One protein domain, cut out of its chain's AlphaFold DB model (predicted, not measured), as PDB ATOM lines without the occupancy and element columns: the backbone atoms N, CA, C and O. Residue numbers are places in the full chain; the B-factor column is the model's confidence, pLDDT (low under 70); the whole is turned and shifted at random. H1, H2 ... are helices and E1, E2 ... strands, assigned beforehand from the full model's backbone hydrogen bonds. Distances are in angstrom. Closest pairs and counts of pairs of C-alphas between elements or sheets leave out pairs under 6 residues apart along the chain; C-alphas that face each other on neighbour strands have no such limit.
ATOM      1  N   VAL A 170     -41.481  -2.954  -1.314       81.38
ATOM      2  CA  VAL A 170     -42.011  -3.282  -2.639       81.38
ATOM      3  C   VAL A 170     -40.856  -3.663  -3.557       81.38
ATOM      4  O   VAL A 170     -39.723  -3.212  -3.392       81.38
ATOM      5  N   GLN A 171     -41.142  -4.524  -4.529       76.25
ATOM      6  CA  GLN A 171     -40.136  -4.941  -5.495       76.25
ATOM      7  C   GLN A 171     -39.618  -3.739  -6.305       76.25
ATOM      8  O   GLN A 171     -40.207  -2.658  -6.325       76.25
ATOM      9  N   PHE A 172     -38.513  -3.944  -7.017       69.75
ATOM     10  CA  PHE A 172     -37.818  -2.923  -7.809       69.75
ATOM     11  C   PHE A 172     -38.674  -2.276  -8.921       69.75
ATOM     12  O   PHE A 172     -38.284  -1.263  -9.493       69.75
ATOM     13  N   ASN A 173     -39.829  -2.859  -9.247       73.88
ATOM     14  CA  ASN A 173     -40.832  -2.340 -10.181       73.88
ATOM     15  C   ASN A 173     -41.966  -1.554  -9.488       73.88
ATOM     16  O   ASN A 173     -42.912  -1.143 -10.156       73.88
ATOM     17  N   GLY A 174     -41.901  -1.365  -8.169       84.56
ATOM     18  CA  GLY A 174     -42.840  -0.558  -7.398       84.56
ATOM     19  C   GLY A 174     -42.493   0.930  -7.449       84.56
ATOM     20  O   GLY A 174     -41.321   1.301  -7.512       84.56
ATOM     21  N   ARG A 175     -43.514   1.797  -7.376       88.50
ATOM     22  CA  ARG A 175     -43.367   3.263  -7.496       88.50
ATOM     23  C   ARG A 175     -42.322   3.847  -6.545       88.50
ATOM     24  O   ARG A 175     -41.633   4.768  -6.934       88.50
ATOM     25  N   TYR A 176     -42.161   3.308  -5.345       91.56
ATOM     26  CA  TYR A 176     -41.136   3.739  -4.389       91.56
ATOM     27  C   TYR A 176     -40.195   2.576  -4.040       91.56
ATOM     28  O   TYR A 176     -39.922   2.307  -2.875       91.56
ATOM     29  N   GLY A 177     -39.749   1.834  -5.058       87.31
ATOM     30  CA  GLY A 177     -38.948   0.615  -4.891       87.31
ATOM     31  C   GLY A 177     -37.469   0.828  -4.548       87.31
ATOM     32  O   GLY A 177     -36.771  -0.143  -4.264       87.31
ATOM     33  N   CYS A 178     -36.956   2.063  -4.571       88.50
ATOM     34  CA  CYS A 178     -35.588   2.334  -4.124       88.50
ATOM     35  C   CYS A 178     -35.505   2.242  -2.597       88.50
ATOM     36  O   CYS A 178     -36.255   2.913  -1.908       88.50
ATOM     37  N   SER A 179     -34.559   1.481  -2.047       84.88
ATOM     38  CA  SER A 179     -34.414   1.358  -0.587       84.88
ATOM     39  C   SER A 179     -33.654   2.514   0.068       84.88
ATOM     40  O   SER A 179     -33.503   2.512   1.283       84.88
ATOM     41  N   LYS A 180     -33.098   3.443  -0.717       87.75
ATOM     42  CA  LYS A 180     -32.238   4.533  -0.225       87.75
ATOM     43  C   LYS A 180     -32.906   5.902  -0.293       87.75
ATOM     44  O   LYS A 180     -32.571   6.773   0.496       87.75
ATOM     45  N   CYS A 181     -33.872   6.079  -1.191       92.44
ATOM     46  CA  CYS A 181     -34.552   7.354  -1.386       92.44
ATOM     47  C   CYS A 181     -36.047   7.169  -1.667       92.44
ATOM     48  O   CYS A 181     -36.510   6.085  -2.043       92.44
ATOM     49  N   LYS A 182     -36.821   8.236  -1.485       92.38
ATOM     50  CA  LYS A 182     -38.262   8.290  -1.766       92.38
ATOM     51  C   LYS A 182     -38.558   8.776  -3.188       92.38
ATOM     52  O   LYS A 182     -39.685   9.170  -3.473       92.38
ATOM     53  N   GLN A 183     -37.584   8.733  -4.106       93.25
ATOM     54  CA  GLN A 183     -37.836   9.096  -5.500       93.25
ATOM     55  C   GLN A 183     -38.924   8.180  -6.096       93.25
ATOM     56  O   GLN A 183     -38.744   6.958  -6.118       93.25
ATOM     57  N   PRO A 184     -40.039   8.740  -6.605       93.06
ATOM     58  CA  PRO A 184     -41.048   7.950  -7.283       93.06
ATOM     59  C   PRO A 184     -40.556   7.528  -8.669       93.06
ATOM     60  O   PRO A 184     -39.973   8.318  -9.411       93.06
ATOM     61  N   GLY A 185     -40.857   6.292  -9.042       91.62
ATOM     62  CA  GLY A 185     -40.742   5.811 -10.402       91.62
ATOM     63  C   GLY A 185     -41.846   6.374 -11.295       91.62
ATOM     64  O   GLY A 185     -42.972   6.638 -10.858       91.62
ATOM     65  N   GLU A 186     -41.528   6.515 -12.573       93.00
ATOM     66  CA  GLU A 186     -42.395   7.039 -13.619       93.00
ATOM     67  C   GLU A 186     -42.775   5.936 -14.606       93.00
ATOM     68  O   GLU A 186     -41.920   5.193 -15.094       93.00
ATOM     69  N   SER A 187     -44.068   5.833 -14.916       92.00
ATOM     70  CA  SER A 187     -44.571   4.875 -15.899       92.00
ATOM     71  C   SER A 187     -44.351   5.407 -17.315       92.00
ATOM     72  O   SER A 187     -44.866   6.466 -17.679       92.00
ATOM     73  N   VAL A 188     -43.592   4.669 -18.120       90.75
ATOM     74  CA  VAL A 188     -43.250   5.015 -19.503       90.75
ATOM     75  C   VAL A 188     -43.856   3.980 -20.444       90.75
ATOM     76  O   VAL A 188     -43.740   2.775 -20.220       90.75
ATOM     77  N   ARG A 189     -44.509   4.436 -21.518       87.31
ATOM     78  CA  ARG A 189     -45.084   3.543 -22.536       87.31
ATOM     79  C   ARG A 189     -43.994   2.837 -23.340       87.31
ATOM     80  O   ARG A 189     -42.983   3.437 -23.701       87.31
ATOM     81  N   THR A 190     -44.220   1.567 -23.650       83.62
ATOM     82  CA  THR A 190     -43.350   0.754 -24.501       83.62
ATOM     83  C   THR A 190     -43.839   0.776 -25.948       83.62
ATOM     84  O   THR A 190     -45.015   1.010 -26.222       83.62
ATOM     85  N   GLU A 191     -42.937   0.495 -26.891       73.81
ATOM     86  CA  GLU A 191     -43.259   0.406 -28.328       73.81
ATOM     87  C   GLU A 191     -44.320  -0.666 -28.628       73.81
ATOM     88  O   GLU A 191     -45.109  -0.516 -29.553       73.81
ATOM     89  N   LYS A 192     -44.378  -1.724 -27.807       74.69
ATOM     90  CA  LYS A 192     -45.347  -2.824 -27.922       74.69
ATOM     91  C   LYS A 192     -46.690  -2.540 -27.227       74.69
ATOM     92  O   LYS A 192     -47.479  -3.458 -27.042       74.69
ATOM     93  N   GLY A 193     -46.944  -1.299 -26.800       75.56
ATOM     94  CA  GLY A 193     -48.215  -0.887 -26.188       75.56
ATOM     95  C   GLY A 193     -48.359  -1.167 -24.685       75.56
ATOM     96  O   GLY A 193     -49.415  -0.893 -24.123       75.56
ATOM     97  N   GLY A 194     -47.315  -1.672 -24.020       85.38
ATOM     98  CA  GLY A 194     -47.275  -1.841 -22.561       85.38
ATOM     99  C   GLY A 194     -46.740  -0.606 -21.830       85.38
ATOM    100  O   GLY A 194     -46.443   0.423 -22.439       85.38
ATOM    101  N   THR A 195     -46.557  -0.711 -20.514       86.25
ATOM    102  CA  THR A 195     -45.877   0.307 -19.697       86.25
ATOM    103  C   THR A 195     -44.781  -0.318 -18.850       86.25
ATOM    104  O   THR A 195     -44.948  -1.426 -18.348       86.25
ATOM    105  N   VAL A 196     -43.682   0.404 -18.658       88.25
ATOM    106  CA  VAL A 196     -42.586   0.028 -17.763       88.25
ATOM    107  C   VAL A 196     -42.378   1.127 -16.728       88.25
ATOM    108  O   VAL A 196     -42.436   2.310 -17.060       88.25
ATOM    109  N   LEU A 197     -42.149   0.743 -15.472       90.81
ATOM    110  CA  LEU A 197     -41.751   1.694 -14.442       90.81
ATOM    111  C   LEU A 197     -40.255   2.001 -14.575       90.81
ATOM    112  O   LEU A 197     -39.425   1.096 -14.645       90.81
ATOM    113  N   THR A 198     -39.927   3.285 -14.585       91.62
ATOM    114  CA  THR A 198     -38.570   3.818 -14.739       91.62
ATOM    115  C   THR A 198     -38.225   4.717 -13.564       91.62
ATOM    116  O   THR A 198     -39.118   5.236 -12.906       91.62
ATOM    117  N   PHE A 199     -36.943   4.926 -13.305       92.94
ATOM    118  CA  PHE A 199     -36.426   5.857 -12.307       92.94
ATOM    119  C   PHE A 199     -35.513   6.855 -13.018       92.94
ATOM    120  O   PHE A 199     -34.304   6.622 -13.101       92.94
ATOM    121  N   PRO A 200     -36.085   7.927 -13.589       91.25
ATOM    122  CA  PRO A 200     -35.315   8.875 -14.375       91.25
ATOM    123  C   PRO A 200     -34.268   9.586 -13.533       91.25
ATOM    124  O   PRO A 200     -34.503   9.882 -12.361       91.25
ATOM    125  N   PHE A 201     -33.108   9.853 -14.124       91.50
ATOM    126  CA  PHE A 201     -32.084  10.631 -13.440       91.50
ATOM    127  C   PHE A 201     -32.537  12.090 -13.310       91.50
ATOM    128  O   PHE A 201     -32.996  12.688 -14.283       91.50
ATOM    129  N   LYS A 202     -32.409  12.652 -12.109       91.25
ATOM    130  CA  LYS A 202     -32.748  14.043 -11.803       91.25
ATOM    131  C   LYS A 202     -31.461  14.815 -11.541       91.25
ATOM    132  O   LYS A 202     -30.711  14.446 -10.648       91.25
ATOM    133  N   ASN A 203     -31.176  15.840 -12.338       88.00
ATOM    134  CA  ASN A 203     -29.917  16.590 -12.219       88.00
ATOM    135  C   ASN A 203     -29.872  17.458 -10.954       88.00
ATOM    136  O   ASN A 203     -28.810  17.630 -10.369       88.00
ATOM    137  N   ASP A 204     -31.022  17.999 -10.564       89.94
ATOM    138  CA  ASP A 204     -31.242  18.832  -9.382       89.94
ATOM    139  C   ASP A 204     -31.192  18.026  -8.079       89.94
ATOM    140  O   ASP A 204     -30.667  18.504  -7.079       89.94
ATOM    141  N   ASP A 205     -31.690  16.789  -8.110       91.62
ATOM    142  CA  ASP A 205     -31.663  15.872  -6.971       91.62
ATOM    143  C   ASP A 205     -31.306  14.430  -7.402       91.62
ATOM    144  O   ASP A 205     -32.180  13.558  -7.485       91.62
ATOM    145  N   PRO A 206     -30.016  14.146  -7.687       88.75
ATOM    146  CA  PRO A 206     -29.566  12.848  -8.202       88.75
ATOM    147  C   PRO A 206     -29.837  11.662  -7.284       88.75
ATOM    148  O   PRO A 206     -29.972  10.528  -7.753       88.75
ATOM    149  N   LYS A 207     -29.866  11.905  -5.971       90.31
ATOM    150  CA  LYS A 207     -30.086  10.871  -4.957       90.31
ATOM    151  C   LYS A 207     -31.565  10.739  -4.611       90.31
ATOM    152  O   LYS A 207     -31.961   9.687  -4.110       90.31
ATOM    153  N   GLY A 208     -32.389  11.718  -4.964       90.50
ATOM    154  CA  GLY A 208     -33.779  11.773  -4.560       90.50
ATOM    155  C   GLY A 208     -33.917  12.155  -3.082       90.50
ATOM    156  O   GLY A 208     -32.935  12.120  -2.334       90.50
ATOM    157  N   PRO A 209     -35.156  12.389  -2.616       93.00
ATOM    158  CA  PRO A 209     -35.411  12.676  -1.211       93.00
ATOM    159  C   PRO A 209     -34.916  11.522  -0.334       93.00
ATOM    160  O   PRO A 209     -35.251  10.360  -0.594       93.00
ATOM    161  N   GLU A 210     -34.101  11.830   0.672       90.38
ATOM    162  CA  GLU A 210     -33.486  10.828   1.541       90.38
ATOM    163  C   GLU A 210     -34.552  10.044   2.324       90.38
ATOM    164  O   GLU A 210     -35.604  10.571   2.680       90.38
ATOM    165  N   ARG A 211     -34.297   8.753   2.564       91.25
ATOM    166  CA  ARG A 211     -35.042   7.983   3.567       91.25
ATOM    167  C   ARG A 211     -34.284   8.037   4.880       91.25
ATOM    168  O   ARG A 211     -33.088   7.765   4.896       91.25
ATOM    169  N   THR A 212     -34.980   8.283   5.980       90.56
ATOM    170  CA  THR A 212     -34.388   8.180   7.317       90.56
ATOM    171  C   THR A 212     -34.889   6.933   8.036       90.56
ATOM    172  O   THR A 212     -35.922   6.356   7.676       90.56
ATOM    173  N   LYS A 249     -29.304   2.951   6.466       83.44
ATOM    174  CA  LYS A 249     -27.843   3.008   6.267       83.44
ATOM    175  C   LYS A 249     -27.205   1.623   6.241       83.44
ATOM    176  O   LYS A 249     -26.385   1.355   5.365       83.44
ATOM    177  N   GLY A 250     -27.651   0.732   7.123       77.12
ATOM    178  CA  GLY A 250     -27.166  -0.639   7.283       77.12
ATOM    179  C   GLY A 250     -27.261  -1.523   6.030       77.12
ATOM    180  O   GLY A 250     -26.274  -2.180   5.696       77.12
ATOM    181  N   PRO A 251     -28.387  -1.563   5.287       78.38
ATOM    182  CA  PRO A 251     -28.464  -2.334   4.048       78.38
ATOM    183  C   PRO A 251     -27.739  -1.644   2.891       78.38
ATOM    184  O   PRO A 251     -28.207  -0.632   2.374       78.38
ATOM    185  N   GLY A 252     -26.653  -2.226   2.389       78.81
ATOM    186  CA  GLY A 252     -26.037  -1.804   1.126       78.81
ATOM    187  C   GLY A 252     -26.898  -2.137  -0.102       78.81
ATOM    188  O   GLY A 252     -27.757  -3.023  -0.081       78.81
ATOM    189  N   ILE A 253     -26.676  -1.437  -1.212       83.31
ATOM    190  CA  ILE A 253     -27.081  -1.915  -2.534       83.31
ATOM    191  C   ILE A 253     -26.123  -3.034  -2.917       83.31
ATOM    192  O   ILE A 253     -24.921  -2.814  -3.058       83.31
ATOM    193  N   ASP A 254     -26.666  -4.241  -3.078       78.19
ATOM    194  CA  ASP A 254     -25.849  -5.386  -3.442       78.19
ATOM    195  C   ASP A 254     -25.297  -5.211  -4.862       78.19
ATOM    196  O   ASP A 254     -26.033  -5.123  -5.850       78.19
ATOM    197  N   TYR A 255     -23.972  -5.148  -4.956       79.94
ATOM    198  CA  TYR A 255     -23.265  -4.956  -6.214       79.94
ATOM    199  C   TYR A 255     -23.489  -6.124  -7.187       79.94
ATOM    200  O   TYR A 255     -23.565  -5.914  -8.400       79.94
ATOM    201  N   MET A 256     -23.650  -7.354  -6.691       76.12
ATOM    202  CA  MET A 256     -23.867  -8.514  -7.549       76.12
ATOM    203  C   MET A 256     -25.255  -8.471  -8.209       76.12
ATOM    204  O   MET A 256     -25.346  -8.595  -9.430       76.12
ATOM    205  N   HIS A 257     -26.333  -8.255  -7.462       77.25
ATOM    206  CA  HIS A 257     -27.691  -8.199  -7.996       77.25
ATOM    207  C   HIS A 257     -27.954  -6.896  -8.749       77.25
ATOM    208  O   HIS A 257     -28.461  -6.950  -9.868       77.25
ATOM    209  N   ALA A 258     -27.577  -5.738  -8.199       81.69
ATOM    210  CA  ALA A 258     -27.858  -4.452  -8.836       81.69
ATOM    211  C   ALA A 258     -26.957  -4.213 -10.052       81.69
ATOM    212  O   ALA A 258     -27.455  -3.933 -11.143       81.69
ATOM    213  N   VAL A 259     -25.636  -4.369  -9.907       82.44
ATOM    214  CA  VAL A 259     -24.686  -4.036 -10.976       82.44
ATOM    215  C   VAL A 259     -24.444  -5.231 -11.891       82.44
ATOM    216  O   VAL A 259     -24.707  -5.134 -13.090       82.44
ATOM    217  N   LEU A 260     -23.982  -6.365 -11.356       76.31
ATOM    218  CA  LEU A 260     -23.544  -7.500 -12.183       76.31
ATOM    219  C   LEU A 260     -24.687  -8.282 -12.839       76.31
ATOM    220  O   LEU A 260     -24.515  -8.780 -13.948       76.31
ATOM    221  N   LEU A 261     -25.829  -8.435 -12.175       77.06
ATOM    222  CA  LEU A 261     -26.996  -9.138 -12.715       77.06
ATOM    223  C   LEU A 261     -28.054  -8.179 -13.251       77.06
ATOM    224  O   LEU A 261     -28.743  -8.533 -14.202       77.06
ATOM    225  N   GLY A 262     -28.187  -6.987 -12.673       81.88
ATOM    226  CA  GLY A 262     -29.143  -5.975 -13.098       81.88
ATOM    227  C   GLY A 262     -28.629  -5.181 -14.291       81.88
ATOM    228  O   GLY A 262     -29.055  -5.398 -15.428       81.88
ATOM    229  N   VAL A 263     -27.688  -4.272 -14.037       84.62
ATOM    230  CA  VAL A 263     -27.159  -3.342 -15.046       84.62
ATOM    231  C   VAL A 263     -26.459  -4.077 -16.195       84.62
ATOM    232  O   VAL A 263     -26.761  -3.810 -17.357       84.62
ATOM    233  N   MET A 264     -25.584  -5.054 -15.923       81.81
ATOM    234  CA  MET A 264     -24.900  -5.790 -17.006       81.81
ATOM    235  C   MET A 264     -25.862  -6.554 -17.911       81.81
ATOM    236  O   MET A 264     -25.667  -6.602 -19.124       81.81
ATOM    237  N   LYS A 265     -26.884  -7.189 -17.326       78.25
ATOM    238  CA  LYS A 265     -27.877  -7.951 -18.088       78.25
ATOM    239  C   LYS A 265     -28.712  -7.019 -18.955       78.25
ATOM    240  O   LYS A 265     -28.985  -7.355 -20.102       78.25
ATOM    241  N   LEU A 266     -29.065  -5.844 -18.433       84.19
ATOM    242  CA  LEU A 266     -29.727  -4.805 -19.213       84.19
ATOM    243  C   LEU A 266     -28.881  -4.411 -20.428       84.19
ATOM    244  O   LEU A 266     -29.389  -4.453 -21.543       84.19
ATOM    245  N   PHE A 267     -27.593  -4.118 -20.244       84.25
ATOM    246  CA  PHE A 267     -26.704  -3.784 -21.360       84.25
ATOM    247  C   PHE A 267     -26.559  -4.901 -22.382       84.25
ATOM    248  O   PHE A 267     -26.655  -4.658 -23.580       84.25
ATOM    249  N   LEU A 268     -26.382  -6.136 -21.916       80.00
ATOM    250  CA  LEU A 268     -26.350  -7.307 -22.786       80.00
ATOM    251  C   LEU A 268     -27.603  -7.401 -23.657       80.00
ATOM    252  O   LEU A 268     -27.496  -7.629 -24.859       80.00
ATOM    253  N   ASN A 269     -28.771  -7.161 -23.065       81.81
ATOM    254  CA  ASN A 269     -30.037  -7.162 -23.785       81.81
ATOM    255  C   ASN A 269     -30.178  -5.962 -24.734       81.81
ATOM    256  O   ASN A 269     -30.737  -6.116 -25.813       81.81
ATOM    257  N   LEU A 270     -29.677  -4.780 -24.367       83.81
ATOM    258  CA  LEU A 270     -29.712  -3.592 -25.226       83.81
ATOM    259  C   LEU A 270     -28.807  -3.756 -26.450       83.81
ATOM    260  O   LEU A 270     -29.220  -3.491 -27.575       83.81
ATOM    261  N   TRP A 271     -27.582  -4.227 -26.244       85.38
ATOM    262  CA  TRP A 271     -26.576  -4.334 -27.295       85.38
ATOM    263  C   TRP A 271     -26.759  -5.560 -28.187       85.38
ATOM    264  O   TRP A 271     -26.552  -5.462 -29.394       85.38
ATOM    265  N   PHE A 272     -27.133  -6.707 -27.616       82.19
ATOM    266  CA  PHE A 272     -27.233  -7.984 -28.336       82.19
ATOM    267  C   PHE A 272     -28.667  -8.503 -28.466       82.19
ATOM    268  O   PHE A 272     -28.876  -9.613 -28.954       82.19
ATOM    269  N   GLY A 273     -29.655  -7.713 -28.042       75.50
ATOM    270  CA  GLY A 273     -31.064  -8.038 -28.207       75.50
ATOM    271  C   GLY A 273     -31.483  -8.146 -29.672       75.50
ATOM    272  O   GLY A 273     -30.779  -7.738 -30.596       75.50
ATOM    273  N   THR A 274     -32.677  -8.693 -29.880       65.56
ATOM    274  CA  THR A 274     -33.218  -8.982 -31.214       65.56
ATOM    275  C   THR A 274     -33.548  -7.727 -32.022       65.56
ATOM    276  O   THR A 274     -33.573  -7.783 -33.250       65.56
ATOM    277  N   ASN A 275     -33.762  -6.583 -31.364       69.25
ATOM    278  CA  ASN A 275     -34.084  -5.335 -32.046       69.25
ATOM    279  C   ASN A 275     -32.820  -4.625 -32.563       69.25
ATOM    280  O   ASN A 275     -32.147  -3.898 -31.832       69.25
ATOM    281  N   ARG A 276     -32.523  -4.824 -33.852       67.00
ATOM    282  CA  ARG A 276     -31.362  -4.234 -34.546       67.00
ATOM    283  C   ARG A 276     -31.531  -2.760 -34.922       67.00
ATOM    284  O   ARG A 276     -30.586  -2.166 -35.424       67.00
ATOM    285  N   SER A 277     -32.724  -2.193 -34.740       68.38
ATOM    286  CA  SER A 277     -33.049  -0.838 -35.210       68.38
ATOM    287  C   SER A 277     -32.498   0.282 -34.325       68.38
ATOM    288  O   SER A 277     -32.519   1.440 -34.727       68.38
ATOM    289  N   HIS A 278     -32.012  -0.042 -33.126       75.94
ATOM    290  CA  HIS A 278     -31.424   0.941 -32.227       75.94
ATOM    291  C   HIS A 278     -29.953   1.212 -32.559       75.94
ATOM    292  O   HIS A 278     -29.182   0.273 -32.744       75.94
ATOM    293  N   ASP A 279     -29.548   2.484 -32.523       75.94
ATOM    294  CA  ASP A 279     -28.178   2.937 -32.827       75.94
ATOM    295  C   ASP A 279     -27.104   2.329 -31.904       75.94
ATOM    296  O   ASP A 279     -25.939   2.213 -32.278       75.94
ATOM    297  N   PHE A 280     -27.494   1.909 -30.697       79.81
ATOM    298  CA  PHE A 280     -26.622   1.223 -29.738       79.81
ATOM    299  C   PHE A 280     -26.548  -0.300 -29.944       79.81
ATOM    300  O   PHE A 280     -25.821  -0.978 -29.213       79.81
ATOM    301  N   SER A 281     -27.309  -0.871 -30.883       82.12
ATOM    302  CA  SER A 281     -27.296  -2.313 -31.143       82.12
ATOM    303  C   SER A 281     -26.002  -2.718 -31.846       82.12
ATOM    304  O   SER A 281     -25.637  -2.182 -32.887       82.12
ATOM    305  N   ILE A 282     -25.329  -3.722 -31.292       83.50
ATOM    306  CA  ILE A 282     -24.145  -4.378 -31.872       83.50
ATOM    307  C   ILE A 282     -24.372  -5.892 -31.987       83.50
ATOM    308  O   ILE A 282     -23.442  -6.701 -31.926       83.50
ATOM    309  N   SER A 283     -25.638  -6.283 -32.131       81.12
ATOM    310  CA  SER A 283     -26.093  -7.672 -32.231       81.12
ATOM    311  C   SER A 283     -25.439  -8.431 -33.393       81.12
ATOM    312  O   SER A 283     -25.178  -9.628 -33.281       81.12
ATOM    313  N   ASP A 284     -25.069  -7.741 -34.475       81.31
ATOM    314  CA  ASP A 284     -24.337  -8.300 -35.619       81.31
ATOM    315  C   ASP A 284     -22.912  -8.766 -35.258       81.31
ATOM    316  O   ASP A 284     -22.322  -9.599 -35.952       81.31
ATOM    317  N   LYS A 285     -22.347  -8.257 -34.158       82.06
ATOM    318  CA  LYS A 285     -21.025  -8.643 -33.655       82.06
ATOM    319  C   LYS A 285     -21.068  -9.763 -32.622       82.06
ATOM    320  O   LYS A 285     -19.994 -10.155 -32.161       82.06
ATOM    321  N   ILE A 286     -22.237 -10.323 -32.288       80.44
ATOM    322  CA  ILE A 286     -22.375 -11.323 -31.214       80.44
ATOM    323  C   ILE A 286     -21.403 -12.499 -31.375       80.44
ATOM    324  O   ILE A 286     -20.660 -12.803 -30.451       80.44
ATOM    325  N   SER A 287     -21.267 -13.070 -32.576       74.88
ATOM    326  CA  SER A 287     -20.342 -14.189 -32.814       74.88
ATOM    327  C   SER A 287     -18.869 -13.802 -32.626       74.88
ATOM    328  O   SER A 287     -18.051 -14.625 -32.211       74.88
ATOM    329  N   GLN A 288     -18.504 -12.550 -32.931       77.81
ATOM    330  CA  GLN A 288     -17.146 -12.045 -32.708       77.81
ATOM    331  C   GLN A 288     -16.892 -11.815 -31.218       77.81
ATOM    332  O   GLN A 288     -15.816 -12.155 -30.719       77.81
ATOM    333  N   VAL A 289     -17.878 -11.262 -30.511       76.25
ATOM    334  CA  VAL A 289     -17.827 -11.026 -29.067       76.25
ATOM    335  C   VAL A 289     -17.759 -12.352 -28.314       76.25
ATOM    336  O   VAL A 289     -16.837 -12.526 -27.526       76.25
ATOM    337  N   ASP A 290     -18.615 -13.324 -28.628       72.31
ATOM    338  CA  ASP A 290     -18.608 -14.660 -28.019       72.31
ATOM    339  C   ASP A 290     -17.277 -15.374 -28.228       72.31
ATOM    340  O   ASP A 290     -16.678 -15.882 -27.279       72.31
ATOM    341  N   LYS A 291     -16.741 -15.351 -29.456       74.75
ATOM    342  CA  LYS A 291     -15.417 -15.916 -29.742       74.75
ATOM    343  C   LYS A 291     -14.328 -15.262 -28.888       74.75
ATOM    344  O   LYS A 291     -13.437 -15.956 -28.397       74.75
ATOM    345  N   ARG A 292     -14.380 -13.937 -28.710       74.12
ATOM    346  CA  ARG A 292     -13.427 -13.197 -27.868       74.12
ATOM    347  C   ARG A 292     -13.619 -13.527 -26.387       74.12
ATOM    348  O   ARG A 292     -12.623 -13.796 -25.723       74.12
ATOM    349  N   LEU A 293     -14.850 -13.589 -25.884       70.88
ATOM    350  CA  LEU A 293     -15.167 -13.925 -24.492       70.88
ATOM    351  C   LEU A 293     -14.726 -15.347 -24.129       70.88
ATOM    352  O   LEU A 293     -13.999 -15.529 -23.156       70.88
ATOM    353  N   LEU A 294     -15.069 -16.340 -24.954       70.38
ATOM    354  CA  LEU A 294     -14.666 -17.740 -24.762       70.38
ATOM    355  C   LEU A 294     -13.144 -17.939 -24.837       70.38
ATOM    356  O   LEU A 294     -12.616 -18.927 -24.328       70.38
ATOM    357  N   SER A 295     -12.422 -17.004 -25.463       73.19
ATOM    358  CA  SER A 295     -10.958 -17.022 -25.488       73.19
ATOM    359  C   SER A 295     -10.318 -16.514 -24.192       73.19
ATOM    360  O   SER A 295      -9.143 -16.807 -23.944       73.19
ATOM    361  N   ILE A 296     -11.066 -15.782 -23.353       74.00
ATOM    362  CA  ILE A 296     -10.559 -15.286 -22.076       74.00
ATOM    363  C   ILE A 296     -10.414 -16.460 -21.122       74.00
ATOM    364  O   ILE A 296     -11.358 -17.182 -20.808       74.00
ATOM    365  N   LYS A 297      -9.205 -16.617 -20.603       75.19
ATOM    366  CA  LYS A 297      -8.897 -17.603 -19.577       75.19
ATOM    367  C   LYS A 297      -8.633 -16.836 -18.289       75.19
ATOM    368  O   LYS A 297      -7.548 -16.270 -18.174       75.19
ATOM    369  N   PRO A 298      -9.582 -16.764 -17.344       72.75
ATOM    370  CA  PRO A 298      -9.327 -16.098 -16.075       72.75
ATOM    371  C   PRO A 298      -8.288 -16.889 -15.261       72.75
ATOM    372  O   PRO A 298      -8.133 -18.103 -15.468       72.75
ATOM    373  N   PRO A 299      -7.547 -16.244 -14.352       72.12
ATOM    374  CA  PRO A 299      -6.771 -16.960 -13.354       72.12
ATOM    375  C   PRO A 299      -7.690 -17.714 -12.376       72.12
ATOM    376  O   PRO A 299      -8.879 -17.440 -12.259       72.12
ATOM    377  N   ASP A 300      -7.142 -18.716 -11.693       67.94
ATOM    378  CA  ASP A 300      -7.882 -19.602 -10.773       67.94
ATOM    379  C   ASP A 300      -8.414 -18.934  -9.491       67.94
ATOM    380  O   ASP A 300      -9.227 -19.538  -8.799       67.94
ATOM    381  N   ASN A 301      -7.985 -17.710  -9.181       60.19
ATOM    382  CA  ASN A 301      -8.520 -16.900  -8.087       60.19
ATOM    383  C   ASN A 301      -9.783 -16.117  -8.475       60.19
ATOM    384  O   ASN A 301     -10.304 -15.398  -7.635       60.19
ATOM    385  N   ILE A 302     -10.264 -16.252  -9.715       57.94
ATOM    386  CA  ILE A 302     -11.587 -15.787 -10.130       57.94
ATOM    387  C   ILE A 302     -12.460 -17.032 -10.306       57.94
ATOM    388  O   ILE A 302     -12.219 -17.867 -11.187       57.94
ATOM    389  N   SER A 303     -13.454 -17.179  -9.430       46.75
ATOM    390  CA  SER A 303     -14.360 -18.333  -9.389       46.75
ATOM    391  C   SER A 303     -15.236 -18.424 -10.650       46.75
ATOM    392  O   SER A 303     -15.530 -19.524 -11.126       46.75
ATOM    393  N   THR A 304     -15.572 -17.279 -11.254       41.34
ATOM    394  CA  THR A 304     -16.468 -17.163 -12.413       41.34
ATOM    395  C   THR A 304     -15.726 -16.785 -13.702       41.34
ATOM    396  O   THR A 304     -14.784 -15.997 -13.717       41.34
ATOM    397  N   CYS A 305     -16.115 -17.386 -14.832       43.53
ATOM    398  CA  CYS A 305     -15.565 -17.000 -16.135       43.53
ATOM    399  C   CYS A 305     -16.223 -15.695 -16.621       43.53
ATOM    400  O   CYS A 305     -17.417 -15.508 -16.384       43.53
ATOM    401  N   PRO A 306     -15.469 -14.795 -17.278       37.09
ATOM    402  CA  PRO A 306     -15.966 -13.465 -17.607       37.09
ATOM    403  C   PRO A 306     -17.188 -13.487 -18.535       37.09
ATOM    404  O   PRO A 306     -17.257 -14.259 -19.490       37.09
ATOM    405  N   ARG A 307     -18.126 -12.580 -18.240       45.81
ATOM    406  CA  ARG A 307     -19.253 -12.160 -19.087       45.81
ATOM    407  C   ARG A 307     -19.018 -10.712 -19.560       45.81
ATOM    408  O   ARG A 307     -18.096 -10.062 -19.079       45.81
ATOM    409  N   SER A 308     -19.812 -10.279 -20.543       42.81
ATOM    410  CA  SER A 308     -19.643  -9.100 -21.424       42.81
ATOM    411  C   SER A 308     -19.368  -7.731 -20.764       42.81
ATOM    412  O   SER A 308     -19.464  -7.577 -19.557       42.81
ATOM    413  N   ILE A 309     -18.993  -6.741 -21.583       42.38
ATOM    414  CA  ILE A 309     -18.068  -5.633 -21.279       42.38
ATOM    415  C   ILE A 309     -18.762  -4.265 -21.217       42.38
ATOM    416  O   ILE A 309     -19.465  -3.914 -22.147       42.38
ATOM    417  N   GLU A 310     -18.410  -3.416 -20.246       46.47
ATOM    418  CA  GLU A 310     -18.484  -1.946 -20.395       46.47
ATOM    419  C   GLU A 310     -17.281  -1.287 -19.714       46.47
ATOM    420  O   GLU A 310     -16.778  -1.860 -18.757       46.47
ATOM    421  N   ALA A 311     -16.816  -0.118 -20.177       42.53
ATOM    422  CA  ALA A 311     -15.530   0.467 -19.770       42.53
ATOM    423  C   ALA A 311     -15.613   1.741 -18.898       42.53
ATOM    424  O   ALA A 311     -14.764   1.901 -18.031       42.53
ATOM    425  N   HIS A 312     -16.629   2.604 -19.034       43.53
ATOM    426  CA  HIS A 312     -16.743   3.820 -18.197       43.53
ATOM    427  C   HIS A 312     -17.129   3.498 -16.748       43.53
ATOM    428  O   HIS A 312     -16.544   4.006 -15.798       43.53
ATOM    429  N   ARG A 313     -18.059   2.555 -16.577       56.78
ATOM    430  CA  ARG A 313     -18.443   2.005 -15.272       56.78
ATOM    431  C   ARG A 313     -17.283   1.280 -14.581       56.78
ATOM    432  O   ARG A 313     -17.234   1.245 -13.355       56.78
ATOM    433  N   ASN A 314     -16.365   0.689 -15.350       64.69
ATOM    434  CA  ASN A 314     -15.282  -0.108 -14.778       64.69
ATOM    435  C   ASN A 314     -14.358   0.719 -13.897       64.69
ATOM    436  O   ASN A 314     -13.876   0.165 -12.924       64.69
ATOM    437  N   GLU A 315     -14.115   1.994 -14.201       70.25
ATOM    438  CA  GLU A 315     -13.251   2.826 -13.360       70.25
ATOM    439  C   GLU A 315     -13.912   3.118 -12.010       70.25
ATOM    440  O   GLU A 315     -13.341   2.782 -10.977       70.25
ATOM    441  N   ALA A 316     -15.142   3.643 -12.010       81.50
ATOM    442  CA  ALA A 316     -15.864   3.951 -10.775       81.50
ATOM    443  C   ALA A 316     -16.029   2.710  -9.889       81.50
ATOM    444  O   ALA A 316     -15.685   2.721  -8.712       81.50
ATOM    445  N   ILE A 317     -16.497   1.603 -10.469       84.19
ATOM    446  CA  ILE A 317     -16.665   0.342  -9.743       84.19
ATOM    447  C   ILE A 317     -15.319  -0.233  -9.291       84.19
ATOM    448  O   ILE A 317     -15.245  -0.790  -8.201       84.19
ATOM    449  N   HIS A 318     -14.254  -0.100 -10.090       79.06
ATOM    450  CA  HIS A 318     -12.921  -0.540  -9.687       79.06
ATOM    451  C   HIS A 318     -12.436   0.224  -8.460       79.06
ATOM    452  O   HIS A 318     -11.993  -0.425  -7.519       79.06
ATOM    453  N   ILE A 319     -12.574   1.555  -8.449       81.81
ATOM    454  CA  ILE A 319     -12.243   2.404  -7.296       81.81
ATOM    455  C   ILE A 319     -13.026   1.939  -6.064       81.81
ATOM    456  O   ILE A 319     -12.435   1.624  -5.037       81.81
ATOM    457  N   LEU A 320     -14.350   1.792  -6.192       86.12
ATOM    458  CA  LEU A 320     -15.229   1.378  -5.092       86.12
ATOM    459  C   LEU A 320     -14.980  -0.065  -4.591       86.12
ATOM    460  O   LEU A 320     -15.507  -0.452  -3.547       86.12
ATOM    461  N   LEU A 321     -14.184  -0.863  -5.312       82.69
ATOM    462  CA  LEU A 321     -13.772  -2.224  -4.949       82.69
ATOM    463  C   LEU A 321     -12.321  -2.315  -4.437       82.69
ATOM    464  O   LEU A 321     -11.858  -3.425  -4.163       82.69
ATOM    465  N   GLN A 322     -11.579  -1.209  -4.316       76.50
ATOM    466  CA  GLN A 322     -10.201  -1.262  -3.811       76.50
ATOM    467  C   GLN A 322     -10.152  -1.636  -2.316       76.50
ATOM    468  O   GLN A 322     -11.128  -1.517  -1.576       76.50
ATOM    469  N   GLU A 323      -8.999  -2.137  -1.861       74.00
ATOM    470  CA  GLU A 323      -8.783  -2.495  -0.446       74.00
ATOM    471  C   GLU A 323      -8.615  -1.254   0.448       74.00
ATOM    472  O   GLU A 323      -8.890  -1.306   1.643       74.00
ATOM    473  N   SER A 324      -8.180  -0.136  -0.133       80.19
ATOM    474  CA  SER A 324      -8.064   1.164   0.517       80.19
ATOM    475  C   SER A 324      -8.555   2.213  -0.468       80.19
ATOM    476  O   SER A 324      -8.120   2.202  -1.617       80.19
ATOM    477  N   ILE A 325      -9.495   3.046  -0.025       85.44
ATOM    478  CA  ILE A 325     -10.160   4.057  -0.847       85.44
ATOM    479  C   ILE A 325     -10.183   5.352  -0.041       85.44
ATOM    480  O   ILE A 325     -10.630   5.365   1.108       85.44
ATOM    481  N   THR A 326      -9.690   6.437  -0.623       90.25
ATOM    482  CA  THR A 326      -9.770   7.778  -0.034       90.25
ATOM    483  C   THR A 326     -11.135   8.416  -0.293       90.25
ATOM    484  O   THR A 326     -11.849   8.052  -1.226       90.25
ATOM    485  N   ILE A 327     -11.515   9.409   0.518       90.06
ATOM    486  CA  ILE A 327     -12.790  10.129   0.344       90.06
ATOM    487  C   ILE A 327     -12.848  10.815  -1.032       90.06
ATOM    488  O   ILE A 327     -13.894  10.789  -1.684       90.06
ATOM    489  N   ASP A 328     -11.720  11.350  -1.505       93.00
ATOM    490  CA  ASP A 328     -11.610  11.992  -2.817       93.00
ATOM    491  C   ASP A 328     -11.791  10.992  -3.966       93.00
ATOM    492  O   ASP A 328     -12.466  11.295  -4.953       93.00
ATOM    493  N   GLU A 329     -11.251   9.775  -3.831       89.19
ATOM    494  CA  GLU A 329     -11.474   8.683  -4.786       89.19
ATOM    495  C   GLU A 329     -12.945   8.248  -4.810       89.19
ATOM    496  O   GLU A 329     -13.503   8.049  -5.890       89.19
ATOM    497  N   VAL A 330     -13.612   8.171  -3.650       93.25
ATOM    498  CA  VAL A 330     -15.060   7.900  -3.589       93.25
ATOM    499  C   VAL A 330     -15.857   9.018  -4.266       93.25
ATOM    500  O   VAL A 330     -16.768   8.731  -5.041       93.25
ATOM    501  N   ALA A 331     -15.514  10.286  -4.020       93.25
ATOM    502  CA  ALA A 331     -16.169  11.428  -4.659       93.25
ATOM    503  C   ALA A 331     -15.949  11.435  -6.182       93.25
ATOM    504  O   ALA A 331     -16.863  11.725  -6.951       93.25
ATOM    505  N   TYR A 332     -14.753  11.064  -6.636       90.56
ATOM    506  CA  TYR A 332     -14.463  10.899  -8.055       90.56
ATOM    507  C   TYR A 332     -15.284   9.762  -8.684       90.56
ATOM    508  O   TYR A 332     -15.916   9.966  -9.722       90.56
ATOM    509  N   ALA A 333     -15.364   8.603  -8.024       89.31
ATOM    510  CA  ALA A 333     -16.218   7.500  -8.460       89.31
ATOM    511  C   ALA A 333     -17.707   7.892  -8.503       89.31
ATOM    512  O   ALA A 333     -18.420   7.495  -9.424       89.31
ATOM    513  N   GLU A 334     -18.180   8.705  -7.555       93.56
ATOM    514  CA  GLU A 334     -19.547   9.238  -7.546       93.56
ATOM    515  C   GLU A 334     -19.823  10.118  -8.771       93.56
ATOM    516  O   GLU A 334     -20.817   9.896  -9.463       93.56
ATOM    517  N   ARG A 335     -18.914  11.043  -9.112       90.12
ATOM    518  CA  ARG A 335     -19.033  11.870 -10.327       90.12
ATOM    519  C   ARG A 335     -19.076  11.024 -11.600       90.12
ATOM    520  O   ARG A 335     -19.876  11.307 -12.491       90.12
ATOM    521  N   LEU A 336     -18.266   9.966 -11.676       85.00
ATOM    522  CA  LEU A 336     -18.292   9.019 -12.796       85.00
ATOM    523  C   LEU A 336     -19.647   8.300 -12.913       85.00
ATOM    524  O   LEU A 336     -20.176   8.167 -14.017       85.00
ATOM    525  N   LEU A 337     -20.225   7.862 -11.788       89.88
ATOM    526  CA  LEU A 337     -21.536   7.202 -11.754       89.88
ATOM    527  C   LEU A 337     -22.676   8.169 -12.103       89.88
ATOM    528  O   LEU A 337     -23.579   7.794 -12.848       89.88
ATOM    529  N   PHE A 338     -22.621   9.413 -11.628       90.62
ATOM    530  CA  PHE A 338     -23.607  10.439 -11.975       90.62
ATOM    531  C   PHE A 338     -23.554  10.772 -13.456       90.62
ATOM    532  O   PHE A 338     -24.582  10.711 -14.124       90.62
ATOM    533  N   HIS A 339     -22.362  11.028 -13.996       84.50
ATOM    534  CA  HIS A 339     -22.201  11.272 -15.425       84.50
ATOM    535  C   HIS A 339     -22.733  10.100 -16.260       84.50
ATOM    536  O   HIS A 339     -23.434  10.309 -17.247       84.50
ATOM    537  N   PHE A 340     -22.470   8.861 -15.840       85.75
ATOM    538  CA  PHE A 340     -23.049   7.684 -16.480       85.75
ATOM    539  C   PHE A 340     -24.589   7.715 -16.470       85.75
ATOM    540  O   PHE A 340     -25.203   7.508 -17.516       85.75
ATOM    541  N   CYS A 341     -25.221   8.003 -15.328       88.88
ATOM    542  CA  CYS A 341     -26.681   8.063 -15.218       88.88
ATOM    543  C   CYS A 341     -27.299   9.208 -16.039       88.88
ATOM    544  O   CYS A 341     -28.349   8.999 -16.650       88.88
ATOM    545  N   VAL A 342     -26.629  10.366 -16.113       86.56
ATOM    546  CA  VAL A 342     -27.002  11.503 -16.979       86.56
ATOM    547  C   VAL A 342     -26.980  11.089 -18.447       86.56
ATOM    548  O   VAL A 342     -27.944  11.307 -19.178       86.56
ATOM    549  N   MET A 343     -25.895  10.447 -18.888       81.94
ATOM    550  CA  MET A 343     -25.721  10.040 -20.284       81.94
ATOM    551  C   MET A 343     -26.605   8.851 -20.681       81.94
ATOM    552  O   MET A 343     -26.800   8.600 -21.870       81.94
ATOM    553  N   PHE A 344     -27.162   8.116 -19.716       84.94
ATOM    554  CA  PHE A 344     -27.915   6.894 -19.982       84.94
ATOM    555  C   PHE A 344     -29.200   7.143 -20.785       84.94
ATOM    556  O   PHE A 344     -29.465   6.430 -21.754       84.94
ATOM    557  N   GLU A 345     -30.008   8.138 -20.407       85.06
ATOM    558  CA  GLU A 345     -31.268   8.432 -21.104       85.06
ATOM    559  C   GLU A 345     -31.052   8.881 -22.558       85.06
ATOM    560  O   GLU A 345     -31.695   8.295 -23.429       85.06
ATOM    561  N   PRO A 346     -30.142   9.824 -22.868       81.25
ATOM    562  CA  PRO A 346     -29.840  10.189 -24.251       81.25
ATOM    563  C   PRO A 346     -29.348   9.020 -25.115       81.25
ATOM    564  O   PRO A 346     -29.626   8.991 -26.311       81.25
ATOM    565  N   LEU A 347     -28.615   8.066 -24.529       78.06
ATOM    566  CA  LEU A 347     -28.015   6.950 -25.266       78.06
ATOM    567  C   LEU A 347     -28.974   5.778 -25.479       78.06
ATOM    568  O   LEU A 347     -28.998   5.198 -26.559       78.06
ATOM    569  N   TYR A 348     -29.739   5.405 -24.454       84.38
ATOM    570  CA  TYR A 348     -30.550   4.184 -24.468       84.38
ATOM    571  C   TYR A 348     -32.050   4.476 -24.444       84.38
ATOM    572  O   TYR A 348     -32.845   3.688 -24.955       84.38
ATOM    573  N   GLY A 349     -32.440   5.623 -23.892       83.81
ATOM    574  CA  GLY A 349     -33.822   6.042 -23.707       83.81
ATOM    575  C   GLY A 349     -34.323   5.838 -22.277       83.81
ATOM    576  O   GLY A 349     -33.998   4.861 -21.597       83.81
ATOM    577  N   LYS A 350     -35.209   6.744 -21.852       87.62
ATOM    578  CA  LYS A 350     -35.818   6.799 -20.513       87.62
ATOM    579  C   LYS A 350     -36.403   5.467 -20.033       87.62
ATOM    580  O   LYS A 350     -36.244   5.088 -18.878       87.62
ATOM    581  N   ARG A 351     -37.027   4.701 -20.939       88.06
ATOM    582  CA  ARG A 351     -37.671   3.404 -20.641       88.06
ATOM    583  C   ARG A 351     -36.741   2.352 -20.022       88.06
ATOM    584  O   ARG A 351     -37.229   1.389 -19.441       88.06
ATOM    585  N   PHE A 352     -35.427   2.506 -20.184       88.69
ATOM    586  CA  PHE A 352     -34.432   1.562 -19.680       88.69
ATOM    587  C   PHE A 352     -33.730   2.041 -18.403       88.69
ATOM    588  O   PHE A 352     -32.904   1.307 -17.863       88.69
ATOM    589  N   GLN A 353     -34.062   3.225 -17.873       89.25
ATOM    590  CA  GLN A 353     -33.585   3.670 -16.560       89.25
ATOM    591  C   GLN A 353     -34.317   2.899 -15.457       89.25
ATOM    592  O   GLN A 353     -35.261   3.373 -14.838       89.25
ATOM    593  N   THR A 354     -33.925   1.644 -15.259       89.94
ATOM    594  CA  THR A 354     -34.503   0.763 -14.237       89.94
ATOM    595  C   THR A 354     -34.073   1.178 -12.827       89.94
ATOM    596  O   THR A 354     -33.107   1.921 -12.654       89.94
ATOM    597  N   ALA A 355     -34.712   0.618 -11.797       87.69
ATOM    598  CA  ALA A 355     -34.278   0.794 -10.409       87.69
ATOM    599  C   ALA A 355     -32.807   0.392 -10.172       87.69
ATOM    600  O   ALA A 355     -32.150   0.969  -9.313       87.69
ATOM    601  N   ASN A 356     -32.265  -0.551 -10.953       88.56
ATOM    602  CA  ASN A 356     -30.851  -0.931 -10.876       88.56
ATOM    603  C   ASN A 356     -29.921   0.163 -11.421       88.56
ATOM    604  O   ASN A 356     -28.840   0.359 -10.875       88.56
ATOM    605  N   ILE A 357     -30.347   0.887 -12.466       90.12
ATOM    606  CA  ILE A 357     -29.623   2.064 -12.968       90.12
ATOM    607  C   ILE A 357     -29.684   3.183 -11.931       90.12
ATOM    608  O   ILE A 357     -28.648   3.738 -11.583       90.12
ATOM    609  N   HIS A 358     -30.863   3.446 -11.364       92.38
ATOM    610  CA  HIS A 358     -31.005   4.407 -10.273       92.38
ATOM    611  C   HIS A 358     -30.141   4.032  -9.061       92.38
ATOM    612  O   HIS A 358     -29.466   4.886  -8.508       92.38
ATOM    613  N   GLY A 359     -30.062   2.750  -8.696       90.19
ATOM    614  CA  GLY A 359     -29.236   2.274  -7.586       90.19
ATOM    615  C   GLY A 359     -27.752   2.649  -7.687       90.19
ATOM    616  O   GLY A 359     -27.087   2.764  -6.661       90.19
ATOM    617  N   LEU A 360     -27.228   2.906  -8.892       91.62
ATOM    618  CA  LEU A 360     -25.838   3.329  -9.081       91.62
ATOM    619  C   LEU A 360     -25.514   4.647  -8.366       91.62
ATOM    620  O   LEU A 360     -24.405   4.790  -7.856       91.62
ATOM    621  N   VAL A 361     -26.473   5.574  -8.258       93.38
ATOM    622  CA  VAL A 361     -26.266   6.890  -7.618       93.38
ATOM    623  C   VAL A 361     -26.002   6.781  -6.110       93.38
ATOM    624  O   VAL A 361     -25.468   7.700  -5.494       93.38
ATOM    625  N   HIS A 362     -26.334   5.631  -5.518       92.94
ATOM    626  CA  HIS A 362     -26.216   5.358  -4.085       92.94
ATOM    627  C   HIS A 362     -25.000   4.493  -3.726       92.94
ATOM    628  O   HIS A 362     -24.722   4.299  -2.544       92.94
ATOM    629  N   LEU A 363     -24.249   3.977  -4.709       91.75
ATOM    630  CA  LEU A 363     -23.100   3.098  -4.440       91.75
ATOM    631  C   LEU A 363     -21.983   3.821  -3.687       91.75
ATOM    632  O   LEU A 363     -21.453   3.283  -2.720       91.75
ATOM    633  N   ALA A 364     -21.657   5.053  -4.085       93.19
ATOM    634  CA  ALA A 364     -20.650   5.855  -3.393       93.19
ATOM    635  C   ALA A 364     -21.070   6.168  -1.949       93.19
ATOM    636  O   ALA A 364     -20.251   6.109  -1.039       93.19
ATOM    637  N   TYR A 365     -22.360   6.436  -1.719       91.19
ATOM    638  CA  TYR A 365     -22.912   6.569  -0.371       91.19
ATOM    639  C   TYR A 365     -22.736   5.279   0.443       91.19
ATOM    640  O   TYR A 365     -22.266   5.332   1.571       91.19
ATOM    641  N   ASN A 366     -23.013   4.106  -0.135       88.69
ATOM    642  CA  ASN A 366     -22.804   2.838   0.573       88.69
ATOM    643  C   ASN A 366     -21.337   2.595   0.913       88.69
ATOM    644  O   ASN A 366     -21.067   2.104   2.001       88.69
ATOM    645  N   VAL A 367     -20.400   3.002   0.053       89.44
ATOM    646  CA  VAL A 367     -18.974   2.872   0.368       89.44
ATOM    647  C   VAL A 367     -18.536   3.784   1.514       89.44
ATOM    648  O   VAL A 367     -17.701   3.378   2.320       89.44
ATOM    649  N   ARG A 368     -19.126   4.980   1.639       89.62
ATOM    650  CA  ARG A 368     -18.871   5.875   2.782       89.62
ATOM    651  C   ARG A 368     -19.366   5.281   4.102       89.62
ATOM    652  O   ARG A 368     -18.664   5.389   5.099       89.62
ATOM    653  N   GLU A 369     -20.529   4.633   4.089       85.06
ATOM    654  CA  GLU A 369     -21.157   4.088   5.303       85.06
ATOM    655  C   GLU A 369     -20.640   2.689   5.687       85.06
ATOM    656  O   GLU A 369     -20.476   2.388   6.866       85.06
ATOM    657  N   LEU A 370     -20.398   1.814   4.705       82.12
ATOM    658  CA  LEU A 370     -20.173   0.373   4.908       82.12
ATOM    659  C   LEU A 370     -18.762  -0.093   4.506       82.12
ATOM    660  O   LEU A 370     -18.412  -1.267   4.680       82.12
ATOM    661  N   GLY A 371     -17.944   0.809   3.963       84.19
ATOM    662  CA  GLY A 371     -16.646   0.483   3.380       84.19
ATOM    663  C   GLY A 371     -16.744  -0.061   1.948       84.19
ATOM    664  O   GLY A 371     -17.809  -0.021   1.338       84.19
ATOM    665  N   PRO A 372     -15.631  -0.546   1.370       84.06
ATOM    666  CA  PRO A 372     -15.574  -0.978  -0.029       84.06
ATOM    667  C   PRO A 372     -16.693  -1.951  -0.414       84.06
ATOM    668  O   PRO A 372     -17.053  -2.811   0.381       84.06
ATOM    669  N   LEU A 373     -17.166  -1.919  -1.666       82.31
ATOM    670  CA  LEU A 373     -18.323  -2.721  -2.102       82.31
ATOM    671  C   LEU A 373     -18.182  -4.224  -1.820       82.31
ATOM    672  O   LEU A 373     -19.186  -4.920  -1.691       82.31
ATOM    673  N   TRP A 374     -16.946  -4.736  -1.732       74.19
ATOM    674  CA  TRP A 374     -16.683  -6.142  -1.442       74.19
ATOM    675  C   TRP A 374     -17.007  -6.572  -0.002       74.19
ATOM    676  O   TRP A 374     -17.145  -7.771   0.243       74.19
ATOM    677  N   THR A 375     -17.165  -5.637   0.941       71.62
ATOM    678  CA  THR A 375     -17.467  -5.937   2.353       71.62
ATOM    679  C   THR A 375     -18.900  -6.424   2.563       71.62
ATOM    680  O   THR A 375     -19.179  -7.105   3.548       71.62
ATOM    681  N   HIS A 376     -19.799  -6.116   1.628       72.25
ATOM    682  CA  HIS A 376     -21.232  -6.377   1.738       72.25
ATOM    683  C   HIS A 376     -21.796  -7.059   0.474       72.25
ATOM    684  O   HIS A 376     -22.907  -6.758   0.034       72.25
ATOM    685  N   LEU A 377     -21.016  -7.963  -0.140       71.56
ATOM    686  CA  LEU A 377     -21.433  -8.744  -1.315       71.56
ATOM    687  C   LEU A 377     -22.193 -10.009  -0.946       71.56
ATOM    688  O   LEU A 377     -21.778 -10.773  -0.071       71.56
ATOM    689  N   CYS A 378     -23.206 -10.326  -1.747       68.12
ATOM    690  CA  CYS A 378     -23.978 -11.554  -1.588       68.12
ATOM    691  C   CYS A 378     -23.338 -12.818  -2.194       68.12
ATOM    692  O   CYS A 378     -23.910 -13.899  -2.066       68.12
ATOM    693  N   PHE A 379     -22.140 -12.750  -2.797       66.56
ATOM    694  CA  PHE A 379     -21.487 -13.921  -3.413       66.56
ATOM    695  C   PHE A 379     -21.264 -15.086  -2.445       66.56
ATOM    696  O   PHE A 379     -21.500 -16.241  -2.797       66.56
ATOM    697  N   HIS A 380     -20.838 -14.794  -1.213       61.09
ATOM    698  CA  HIS A 380     -20.661 -15.822  -0.188       61.09
ATOM    699  C   HIS A 380     -21.977 -16.525   0.163       61.09
ATOM    700  O   HIS A 380     -21.967 -17.701   0.526       61.09
ATOM    701  N   PHE A 381     -23.102 -15.820   0.051       66.06
ATOM    702  CA  PHE A 381     -24.425 -16.373   0.321       66.06
ATOM    703  C   PHE A 381     -24.937 -17.183  -0.860       66.06
ATOM    704  O   PHE A 381     -25.432 -18.281  -0.644       66.06
TER     705      PHE A 381
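This is residues 170 to 212 and 249 to 381 of the 617 residues of an uncharacterized protein of Paramuricea clavata (UniProt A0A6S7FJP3). Helices H1, H5, H4 and H3 make a small bundle with H5 in its middle: H1 runs beside part of H5, H4 lies alongside H5, and H3 packs on H4. H2 makes a corner with the end of H1 and heads away from the bundle, a long link returns from it to H3 with residues 299 to 304 sticking out, and a small strand hairpin, E1 and E2, lies beyond the first residue of H5. The printed part has 176 residues, with named elements in the order E1, E2, H1, H2, H3, H4, H5, H6; the sheet, E1 - E2, is antiparallel, and the class is mostly helix. The whole is compact, with a radius of gyration of the C-alphas of 16.9 A and spans of 47 by 46 by 30 A.

Begin at Val 170; residues 170 to 185 hold no named element. Find C-alpha 186 at (-42.395, 7.039, -13.619), where E1 begins, residues 186 to 189; E2 follows at residues 195 to 198. After the cut, H1 runs from residue 255 to 272, 22.7 A, and H2 from 283 to 295, 19.0 A. H3 takes residues 312 to 320, 13.4 A. H4, residues 327 to 348, is the longest helix at 31.1 A, with C-alpha 327 at (-12.790, 10.129, 0.344) and a kink of 27 degrees near residue 342. H5, residues 355 to 370, measures 20.8 A and has a kink of 53 degrees near residue 362. H6, residues 373 to 376, ends at C-alpha 376, (-21.232, -6.377, 1.738).

Start at the hub, H5, which touches three helices. H4 and H5 form a helical hairpin at a shallow tilt of 2 degrees, opposite ways; their closest C-alphas, of Glu 334 and Ala 364, are 5.5 A apart. H1 touches H5 with residues 258 to 263 alone, closest at the C-alphas of Ala 258 and Asn 356, 5.1 A. H5 and H6 touch only at the corner, the C-alphas of Val 367 and Leu 373 being 6.1 A apart. H3 and H4 are a helical hairpin too, with the C-alphas of Ala 316 and Ala 333 closest at 4.3 A. H2 touches H1 at a steep tilt of 50 degrees, closest at the C-alphas of Phe 272 and Ser 283, 4.1 A. In the hairpin of E1 and E2, look for N 186 and O 198 at 2.7 A, within hydrogen-bond range. O i to N i+4 pairs within range number 11 of 14 in H1, 7 of 9 in H2, 4 of 5 in H3, 16 of 18 in H4 and 6 of 12 in H5; H6 is too short for such a pair.

The C-alphas of Gly 193 and Ser 324, the two farthest apart, are 48.3 A from each other. Residues 213 to 248 are not printed, and C-alphas 212 and 249 are 8.4 A apart across the cut. The link from H2 to H3 is long, 16 residues. Mean pLDDT of the printed part is 80.3; values under 70 fall at residue 172 and residues 274 to 277, 300 to 314 and 378 to 381.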